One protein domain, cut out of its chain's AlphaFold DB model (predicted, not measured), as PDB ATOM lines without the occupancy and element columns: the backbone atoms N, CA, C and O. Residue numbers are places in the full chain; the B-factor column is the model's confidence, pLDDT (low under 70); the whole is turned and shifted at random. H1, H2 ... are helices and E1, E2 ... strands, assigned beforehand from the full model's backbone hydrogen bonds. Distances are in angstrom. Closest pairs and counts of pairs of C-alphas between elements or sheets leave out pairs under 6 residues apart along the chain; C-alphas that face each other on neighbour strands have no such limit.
ATOM      1  N   TYR A 260      -3.757  -9.833 -27.020       90.94
ATOM      2  CA  TYR A 260      -4.400  -8.789 -27.802       90.94
ATOM      3  C   TYR A 260      -5.915  -8.942 -27.734       90.94
ATOM      4  O   TYR A 260      -6.439 -10.049 -27.703       90.94
ATOM      5  N   TYR A 261      -6.621  -7.817 -27.739       89.44
ATOM      6  CA  TYR A 261      -8.078  -7.773 -27.822       89.44
ATOM      7  C   TYR A 261      -8.451  -6.942 -29.048       89.44
ATOM      8  O   TYR A 261      -7.953  -5.819 -29.204       89.44
ATOM      9  N   ARG A 262      -9.264  -7.507 -29.943       92.19
ATOM     10  CA  ARG A 262      -9.665  -6.913 -31.227       92.19
ATOM     11  C   ARG A 262     -11.160  -7.095 -31.461       92.19
ATOM     12  O   ARG A 262     -11.784  -7.949 -30.840       92.19
ATOM     13  N   LEU A 263     -11.733  -6.258 -32.324       86.44
ATOM     14  CA  LEU A 263     -13.168  -6.286 -32.638       86.44
ATOM     15  C   LEU A 263     -13.492  -7.166 -33.849       86.44
ATOM     16  O   LEU A 263     -14.632  -7.583 -34.011       86.44
ATOM     17  N   ASN A 264     -12.509  -7.420 -34.709       88.19
ATOM     18  CA  ASN A 264     -12.638  -8.220 -35.922       88.19
ATOM     19  C   ASN A 264     -11.274  -8.837 -36.289       88.19
ATOM     20  O   ASN A 264     -10.243  -8.481 -35.710       88.19
ATOM     21  N   GLU A 265     -11.288  -9.773 -37.235       88.88
ATOM     22  CA  GLU A 265     -10.091 -10.481 -37.700       88.88
ATOM     23  C   GLU A 265      -9.124  -9.567 -38.475       88.88
ATOM     24  O   GLU A 265      -7.912  -9.725 -38.339       88.88
ATOM     25  N   ASP A 266      -9.615  -8.563 -39.211       90.44
ATOM     26  CA  ASP A 266      -8.760  -7.621 -39.955       90.44
ATOM     27  C   ASP A 266      -7.836  -6.833 -39.004       90.44
ATOM     28  O   ASP A 266      -6.636  -6.689 -39.255       90.44
ATOM     29  N   ASP A 267      -8.362  -6.388 -37.859       90.88
ATOM     30  CA  ASP A 267      -7.589  -5.682 -36.831       90.88
ATOM     31  C   ASP A 267      -6.606  -6.605 -36.080       90.88
ATOM     32  O   ASP A 267      -5.637  -6.127 -35.474       90.88
ATOM     33  N   MET A 268      -6.855  -7.920 -36.077       93.44
ATOM     34  CA  MET A 268      -5.910  -8.927 -35.578       93.44
ATOM     35  C   MET A 268      -4.769  -9.139 -36.576       93.44
ATOM     36  O   MET A 268      -3.603  -9.099 -36.188       93.44
ATOM     37  N   GLN A 269      -5.087  -9.300 -37.860       90.31
ATOM     38  CA  GLN A 269      -4.086  -9.460 -38.919       90.31
ATOM     39  C   GLN A 269      -3.181  -8.220 -39.048       90.31
ATOM     40  O   GLN A 269      -2.017  -8.329 -39.420       90.31
ATOM     41  N   ALA A 270      -3.678  -7.037 -38.673       91.81
ATOM     42  CA  ALA A 270      -2.904  -5.797 -38.638       91.81
ATOM     43  C   ALA A 270      -1.942  -5.660 -37.432       91.81
ATOM     44  O   ALA A 270      -1.263  -4.635 -37.310       91.81
ATOM     45  N   ILE A 271      -1.875  -6.638 -36.517       89.94
ATOM     46  CA  ILE A 271      -0.937  -6.609 -35.383       89.94
ATOM     47  C   ILE A 271       0.505  -6.669 -35.907       89.94
ATOM     48  O   ILE A 271       0.887  -7.574 -36.640       89.94
ATOM     49  N   VAL A 272       1.322  -5.692 -35.507       88.31
ATOM     50  CA  VAL A 272       2.722  -5.574 -35.934       88.31
ATOM     51  C   VAL A 272       3.632  -6.266 -34.923       88.31
ATOM     52  O   VAL A 272       3.554  -5.975 -33.732       88.31
ATOM     53  N   ASN A 273       4.535  -7.119 -35.417       84.94
ATOM     54  CA  ASN A 273       5.507  -7.890 -34.631       84.94
ATOM     55  C   ASN A 273       4.903  -8.746 -33.490       84.94
ATOM     56  O   ASN A 273       5.399  -8.660 -32.363       84.94
ATOM     57  N   PRO A 274       3.854  -9.554 -33.733       87.56
ATOM     58  CA  PRO A 274       3.429 -10.548 -32.750       87.56
ATOM     59  C   PRO A 274       4.527 -11.604 -32.532       87.56
ATOM     60  O   PRO A 274       5.281 -11.944 -33.448       87.56
ATOM     61  N   HIS A 275       4.647 -12.093 -31.300       85.81
ATOM     62  CA  HIS A 275       5.617 -13.120 -30.919       85.81
ATOM     63  C   HIS A 275       4.980 -14.511 -30.924       85.81
ATOM     64  O   HIS A 275       3.769 -14.653 -30.759       85.81
ATOM     65  N   GLN A 276       5.807 -15.550 -31.081       87.12
ATOM     66  CA  GLN A 276       5.365 -16.942 -30.976       87.12
ATOM     67  C   GLN A 276       4.540 -17.166 -29.702       87.12
ATOM     68  O   GLN A 276       5.010 -16.897 -28.596       87.12
ATOM     69  N   GLY A 277       3.346 -17.733 -29.854       85.94
ATOM     70  CA  GLY A 277       2.454 -18.074 -28.752       85.94
ATOM     71  C   GLY A 277       1.609 -16.914 -28.225       85.94
ATOM     72  O   GLY A 277       0.799 -17.146 -27.325       85.94
ATOM     73  N   ASP A 278       1.759 -15.694 -28.756       91.25
ATOM     74  CA  ASP A 278       0.870 -14.574 -28.441       91.25
ATOM     75  C   ASP A 278      -0.596 -14.961 -28.698       91.25
ATOM     76  O   ASP A 278      -0.906 -15.686 -29.634       91.25
ATOM     77  N   LEU A 279      -1.526 -14.464 -27.887       92.19
ATOM     78  CA  LEU A 279      -2.951 -14.777 -27.995       92.19
ATOM     79  C   LEU A 279      -3.732 -13.553 -28.467       92.19
ATOM     80  O   LEU A 279      -3.547 -12.462 -27.929       92.19
ATOM     81  N   CYS A 280      -4.663 -13.721 -29.402       93.06
ATOM     82  CA  CYS A 280      -5.599 -12.670 -29.789       93.06
ATOM     83  C   CYS A 280      -7.046 -13.101 -29.540       93.06
ATOM     84  O   CYS A 280      -7.491 -14.157 -29.979       93.06
ATOM     85  N   TYR A 281      -7.780 -12.253 -28.827       91.81
ATOM     86  CA  TYR A 281      -9.200 -12.390 -28.547       91.81
ATOM     87  C   TYR A 281      -9.969 -11.456 -29.479       91.81
ATOM     88  O   TYR A 281      -9.980 -10.237 -29.276       91.81
ATOM     89  N   VAL A 282     -10.627 -12.015 -30.486       90.56
ATOM     90  CA  VAL A 282     -11.489 -11.270 -31.405       90.56
ATOM     91  C   VAL A 282     -12.912 -11.340 -30.865       90.56
ATOM     92  O   VAL A 282     -13.555 -12.386 -30.889       90.56
ATOM     93  N   THR A 283     -13.380 -10.242 -30.273       85.62
ATOM     94  CA  THR A 283     -14.682 -10.193 -29.599       85.62
ATOM     95  C   THR A 283     -15.684  -9.400 -30.407       85.62
ATOM     96  O   THR A 283     -15.560  -8.180 -30.530       85.62
ATOM     97  N   ASP A 284     -16.732 -10.081 -30.854       78.44
ATOM     98  CA  ASP A 284     -17.931  -9.419 -31.340       78.44
ATOM     99  C   ASP A 284     -18.946  -9.313 -30.191       78.44
ATOM    100  O   ASP A 284     -19.651 -10.254 -29.810       78.44
ATOM    101  N   TYR A 285     -19.022  -8.109 -29.625       72.75
ATOM    102  CA  TYR A 285     -19.914  -7.788 -28.511       72.75
ATOM    103  C   TYR A 285     -21.407  -7.846 -28.870       72.75
ATOM    104  O   TYR A 285     -22.241  -7.724 -27.973       72.75
ATOM    105  N   THR A 286     -21.765  -8.018 -30.147       70.69
ATOM    106  CA  THR A 286     -23.162  -8.137 -30.586       70.69
ATOM    107  C   THR A 286     -23.683  -9.573 -30.553       70.69
ATOM    108  O   THR A 286     -24.883  -9.774 -30.361       70.69
ATOM    109  N   VAL A 287     -22.796 -10.563 -30.681       67.31
ATOM    110  CA  VAL A 287     -23.137 -12.000 -30.705       67.31
ATOM    111  C   VAL A 287     -22.816 -12.726 -29.397       67.31
ATOM    112  O   VAL A 287     -23.291 -13.841 -29.197       67.31
ATOM    113  N   GLY A 288     -22.078 -12.090 -28.478       70.19
ATOM    114  CA  GLY A 288     -21.801 -12.634 -27.141       70.19
ATOM    115  C   GLY A 288     -20.751 -13.750 -27.117       70.19
ATOM    116  O   GLY A 288     -20.659 -14.486 -26.134       70.19
ATOM    117  N   THR A 289     -19.964 -13.871 -28.186       78.75
ATOM    118  CA  THR A 289     -18.886 -14.850 -28.323       78.75
ATOM    119  C   THR A 289     -17.568 -14.144 -28.645       78.75
ATOM    120  O   THR A 289     -17.525 -13.134 -29.351       78.75
ATOM    121  N   THR A 290     -16.474 -14.669 -28.100       86.69
ATOM    122  CA  THR A 290     -15.108 -14.232 -28.404       86.69
ATOM    123  C   THR A 290     -14.370 -15.368 -29.094       86.69
ATOM    124  O   THR A 290     -14.222 -16.442 -28.520       86.69
ATOM    125  N   GLN A 291     -13.866 -15.133 -30.298       90.12
ATOM    126  CA  GLN A 291     -12.956 -16.051 -30.972       90.12
ATOM    127  C   GLN A 291     -11.547 -15.908 -30.384       90.12
ATOM    128  O   GLN A 291     -11.083 -14.795 -30.116       90.12
ATOM    129  N   LEU A 292     -10.868 -17.030 -30.173       92.25
ATOM    130  CA  LEU A 292      -9.503 -17.088 -29.666       92.25
ATOM    131  C   LEU A 292      -8.556 -17.557 -30.769       92.25
ATOM    132  O   LEU A 292      -8.788 -18.603 -31.371       92.25
ATOM    133  N   TYR A 293      -7.465 -16.824 -30.957       92.44
ATOM    134  CA  TYR A 293      -6.377 -17.156 -31.868       92.44
ATOM    135  C   TYR A 293      -5.040 -17.185 -31.126       92.44
ATOM    136  O   TYR A 293      -4.876 -16.487 -30.120       92.44
ATOM    137  N   VAL A 294      -4.081 -17.954 -31.637       91.19
ATOM    138  CA  VAL A 294      -2.677 -17.950 -31.206       91.19
ATOM    139  C   VAL A 294      -1.776 -17.616 -32.386       91.19
ATOM    140  O   VAL A 294      -1.999 -18.113 -33.483       91.19
ATOM    141  N   TYR A 295      -0.790 -16.750 -32.177       91.31
ATOM    142  CA  TYR A 295       0.192 -16.443 -33.201       91.31
ATOM    143  C   TYR A 295       1.248 -17.528 -33.239       91.31
ATOM    144  O   TYR A 295       1.848 -17.870 -32.213       91.31
ATOM    145  N   ASP A 296       1.494 -18.032 -34.432       87.81
ATOM    146  CA  ASP A 296       2.383 -19.139 -34.666       87.81
ATOM    147  C   ASP A 296       3.403 -18.826 -35.762       87.81
ATOM    148  O   ASP A 296       3.148 -18.121 -36.735       87.81
ATOM    149  N   THR A 297       4.613 -19.317 -35.547       84.94
ATOM    150  CA  THR A 297       5.791 -19.186 -36.398       84.94
ATOM    151  C   THR A 297       6.498 -20.532 -36.591       84.94
ATOM    152  O   THR A 297       7.481 -20.584 -37.334       84.94
ATOM    153  N   VAL A 298       6.043 -21.606 -35.922       81.44
ATOM    154  CA  VAL A 298       6.690 -22.932 -35.913       81.44
ATOM    155  C   VAL A 298       5.807 -24.069 -36.437       81.44
ATOM    156  O   VAL A 298       6.224 -25.219 -36.309       81.44
ATOM    157  N   ASP A 299       4.662 -23.768 -37.055       82.06
ATOM    158  CA  ASP A 299       3.755 -24.754 -37.668       82.06
ATOM    159  C   ASP A 299       3.183 -25.767 -36.662       82.06
ATOM    160  O   ASP A 299       3.400 -26.977 -36.739       82.06
ATOM    161  N   MET A 300       2.501 -25.259 -35.636       77.88
ATOM    162  CA  MET A 300       1.893 -26.023 -34.547       77.88
ATOM    163  C   MET A 300       0.688 -26.852 -34.995       77.88
ATOM    164  O   MET A 300       0.369 -27.837 -34.319       77.88
ATOM    165  N   ASP A 301       0.009 -26.474 -36.076       82.19
ATOM    166  CA  ASP A 301      -1.141 -27.184 -36.640       82.19
ATOM    167  C   ASP A 301      -0.830 -27.984 -37.922       82.19
ATOM    168  O   ASP A 301      -1.718 -28.690 -38.409       82.19
ATOM    169  N   ASP A 302       0.438 -28.003 -38.363       81.81
ATOM    170  CA  ASP A 302       0.979 -28.828 -39.463       81.81
ATOM    171  C   ASP A 302       0.268 -28.571 -40.805       81.81
ATOM    172  O   ASP A 302       0.026 -29.485 -41.604       81.81
ATOM    173  N   ASP A 303      -0.108 -27.313 -41.044       86.06
ATOM    174  CA  ASP A 303      -0.831 -26.871 -42.235       86.06
ATOM    175  C   ASP A 303       0.106 -26.260 -43.307       86.06
ATOM    176  O   ASP A 303      -0.270 -26.117 -44.480       86.06
ATOM    177  N   GLY A 304       1.365 -25.991 -42.934       82.75
ATOM    178  CA  GLY A 304       2.408 -25.457 -43.804       82.75
ATOM    179  C   GLY A 304       2.345 -23.944 -44.038       82.75
ATOM    180  O   GLY A 304       3.098 -23.437 -44.880       82.75
ATOM    181  N   VAL A 305       1.483 -23.209 -43.330       81.81
ATOM    182  CA  VAL A 305       1.277 -21.762 -43.462       81.81
ATOM    183  C   VAL A 305       1.834 -21.051 -42.235       81.81
ATOM    184  O   VAL A 305       1.227 -21.004 -41.183       81.81
ATOM    185  N   ASN A 306       3.025 -20.457 -42.355       83.75
ATOM    186  CA  ASN A 306       3.650 -19.727 -41.248       83.75
ATOM    187  C   ASN A 306       4.443 -18.498 -41.734       83.75
ATOM    188  O   ASN A 306       5.088 -18.562 -42.789       83.75
ATOM    189  N   PRO A 307       4.473 -17.390 -40.965       86.69
ATOM    190  CA  PRO A 307       3.808 -17.218 -39.673       86.69
ATOM    191  C   PRO A 307       2.338 -16.781 -39.810       86.69
ATOM    192  O   PRO A 307       2.013 -16.010 -40.717       86.69
ATOM    193  N   GLU A 308       1.464 -17.219 -38.901       90.50
ATOM    194  CA  GLU A 308       0.024 -16.929 -38.962       90.50
ATOM    195  C   GLU A 308      -0.690 -16.864 -37.600       90.50
ATOM    196  O   GLU A 308      -0.105 -17.104 -36.547       90.50
ATOM    197  N   TRP A 309      -1.977 -16.500 -37.621       90.94
ATOM    198  CA  TRP A 309      -2.870 -16.574 -36.463       90.94
ATOM    199  C   TRP A 309      -3.751 -17.823 -36.566       90.94
ATOM    200  O   TRP A 309      -4.737 -17.824 -37.302       90.94
ATOM    201  N   VAL A 310      -3.441 -18.841 -35.769       91.38
ATOM    202  CA  VAL A 310      -4.169 -20.114 -35.723       91.38
ATOM    203  C   VAL A 310      -5.406 -19.980 -34.837       91.38
ATOM    204  O   VAL A 310      -5.323 -19.530 -33.689       91.38
ATOM    205  N   PHE A 311      -6.572 -20.379 -35.341       91.25
ATOM    206  CA  PHE A 311      -7.826 -20.353 -34.582       91.25
ATOM    207  C   PHE A 311      -7.892 -21.493 -33.555       91.25
ATOM    208  O   PHE A 311      -7.806 -22.668 -33.899       91.25
ATOM    209  N   LEU A 312      -8.124 -21.152 -32.286       88.00
ATOM    210  CA  LEU A 312      -8.194 -22.108 -31.176       88.00
ATOM    211  C   LEU A 312      -9.625 -22.463 -30.747       88.00
ATOM    212  O   LEU A 312      -9.834 -23.513 -30.139       88.00
ATOM    213  N   GLY A 313     -10.614 -21.607 -31.022       89.69
ATOM    214  CA  GLY A 313     -12.012 -21.857 -30.659       89.69
ATOM    215  C   GLY A 313     -12.785 -20.615 -30.212       89.69
ATOM    216  O   GLY A 313     -12.265 -19.502 -30.200       89.69
ATOM    217  N   ASN A 314     -14.043 -20.822 -29.814       88.94
ATOM    218  CA  ASN A 314     -14.925 -19.773 -29.299       88.94
ATOM    219  C   ASN A 314     -15.034 -19.842 -27.771       88.94
ATOM    220  O   ASN A 314     -15.163 -20.922 -27.193       88.94
ATOM    221  N   LEU A 315     -15.028 -18.676 -27.132       84.50
ATOM    222  CA  LEU A 315     -15.285 -18.473 -25.715       84.50
ATOM    223  C   LEU A 315     -16.614 -17.731 -25.553       84.50
ATOM    224  O   LEU A 315     -16.746 -16.580 -25.971       84.50
ATOM    225  N   ASP A 316     -17.579 -18.383 -24.916       79.25
ATOM    226  CA  ASP A 316     -18.844 -17.755 -24.539       79.25
ATOM    227  C   ASP A 316     -18.641 -16.940 -23.255       79.25
ATOM    228  O   ASP A 316     -18.070 -17.439 -22.279       79.25
ATOM    229  N   PHE A 317     -19.135 -15.700 -23.206       68.94
ATOM    230  CA  PHE A 317     -19.175 -14.931 -21.960       68.94
ATOM    231  C   PHE A 317     -20.581 -14.412 -21.670       68.94
ATOM    232  O   PHE A 317     -21.318 -13.974 -22.551       68.94
ATOM    233  N   ALA A 318     -20.957 -14.447 -20.392       59.25
ATOM    234  CA  ALA A 318     -22.198 -13.839 -19.941       59.25
ATOM    235  C   ALA A 318     -22.083 -12.316 -20.097       59.25
ATOM    236  O   ALA A 318     -21.258 -11.680 -19.437       59.25
ATOM    237  N   SER A 319     -22.909 -11.716 -20.952       59.25
ATOM    238  CA  SER A 319     -23.043 -10.263 -21.012       59.25
ATOM    239  C   SER A 319     -23.666  -9.769 -19.699       59.25
ATOM    240  O   SER A 319     -24.886  -9.817 -19.529       59.25
ATOM    241  N   LEU A 320     -22.849  -9.340 -18.737       56.75
ATOM    242  CA  LEU A 320     -23.349  -8.678 -17.530       56.75
ATOM    243  C   LEU A 320     -23.820  -7.272 -17.906       56.75
ATOM    244  O   LEU A 320     -23.086  -6.504 -18.530       56.75
ATOM    245  N   ASP A 321     -25.058  -6.933 -17.561       64.00
ATOM    246  CA  ASP A 321     -25.653  -5.664 -17.947       64.00
ATOM    247  C   ASP A 321     -25.078  -4.503 -17.115       64.00
ATOM    248  O   ASP A 321     -24.758  -4.631 -15.930       64.00
ATOM    249  N   ARG A 322     -24.938  -3.335 -17.753       56.28
ATOM    250  CA  ARG A 322     -24.391  -2.104 -17.150       56.28
ATOM    251  C   ARG A 322     -25.002  -1.748 -15.775       56.28
ATOM    252  O   ARG A 322     -24.243  -1.306 -14.911       56.28
ATOM    253  N   PRO A 323     -26.318  -1.911 -15.537       62.06
ATOM    254  CA  PRO A 323     -26.915  -1.719 -14.213       62.06
ATOM    255  C   PRO A 323     -26.310  -2.596 -13.105       62.06
ATOM    256  O   PRO A 323     -26.027  -2.084 -12.023       62.06
TER     257      PRO A 323
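AT A GLANCE: This is residues 260 to 323 of the 450 residues of the protein "BppU_N domain-containing protein" of [Clostridium] methylpentosum DSM 5476 (UniProt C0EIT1). A strongly twisted sheet, E1 E2 E3 E4, has short helix H1 over one face; residues 317 to 323 form a tail beyond E4. The printed 64 residues run E1, H1, E2, E3, E4; the sheet is mixed, the class mostly strand, with under half of the residues in named elements. It is only just loose, close to compact: radius of gyration of the C-alphas 13.2 A, spans 46 by 22 by 16 A.

IN THESE COORDINATES: Find E1, residues 260 to 262, from C-alpha 260 at (-4.400, -8.789, -27.802). E2 is 279 to 284, 16.3 A; E3 289 to 296, 22.6 A; E4 308 to 316, 23.8 A, ending at (-18.844, -17.755, -24.539). H1 is 265 to 269.

HOW THE PARTS SIT: Hairpins E2-E3, with N 282 and O 291 at 2.8 A, and E3-E4, with N 292 and O 313 at 2.8 A, form a meander, successive antiparallel neighbours. Parallel E1 and E2, with N 262 and O 281 at 2.9 A, form a strand-helix-strand unit with H1 between, its crossover right-handed. H1, its O to N i+4 pair within hydrogen-bond range, is on the sheet, height 7.6 A; C-alphas 265 and 282 are the closest of H1 and E2, 6.5 A.

THE WHOLE: The farthest C-alphas, Gly 304 and Pro 323, are 47.9 A apart. The printed part has no cut; link E3 to E4 is long. Residues 287 and 317 to 323 have pLDDT under 70.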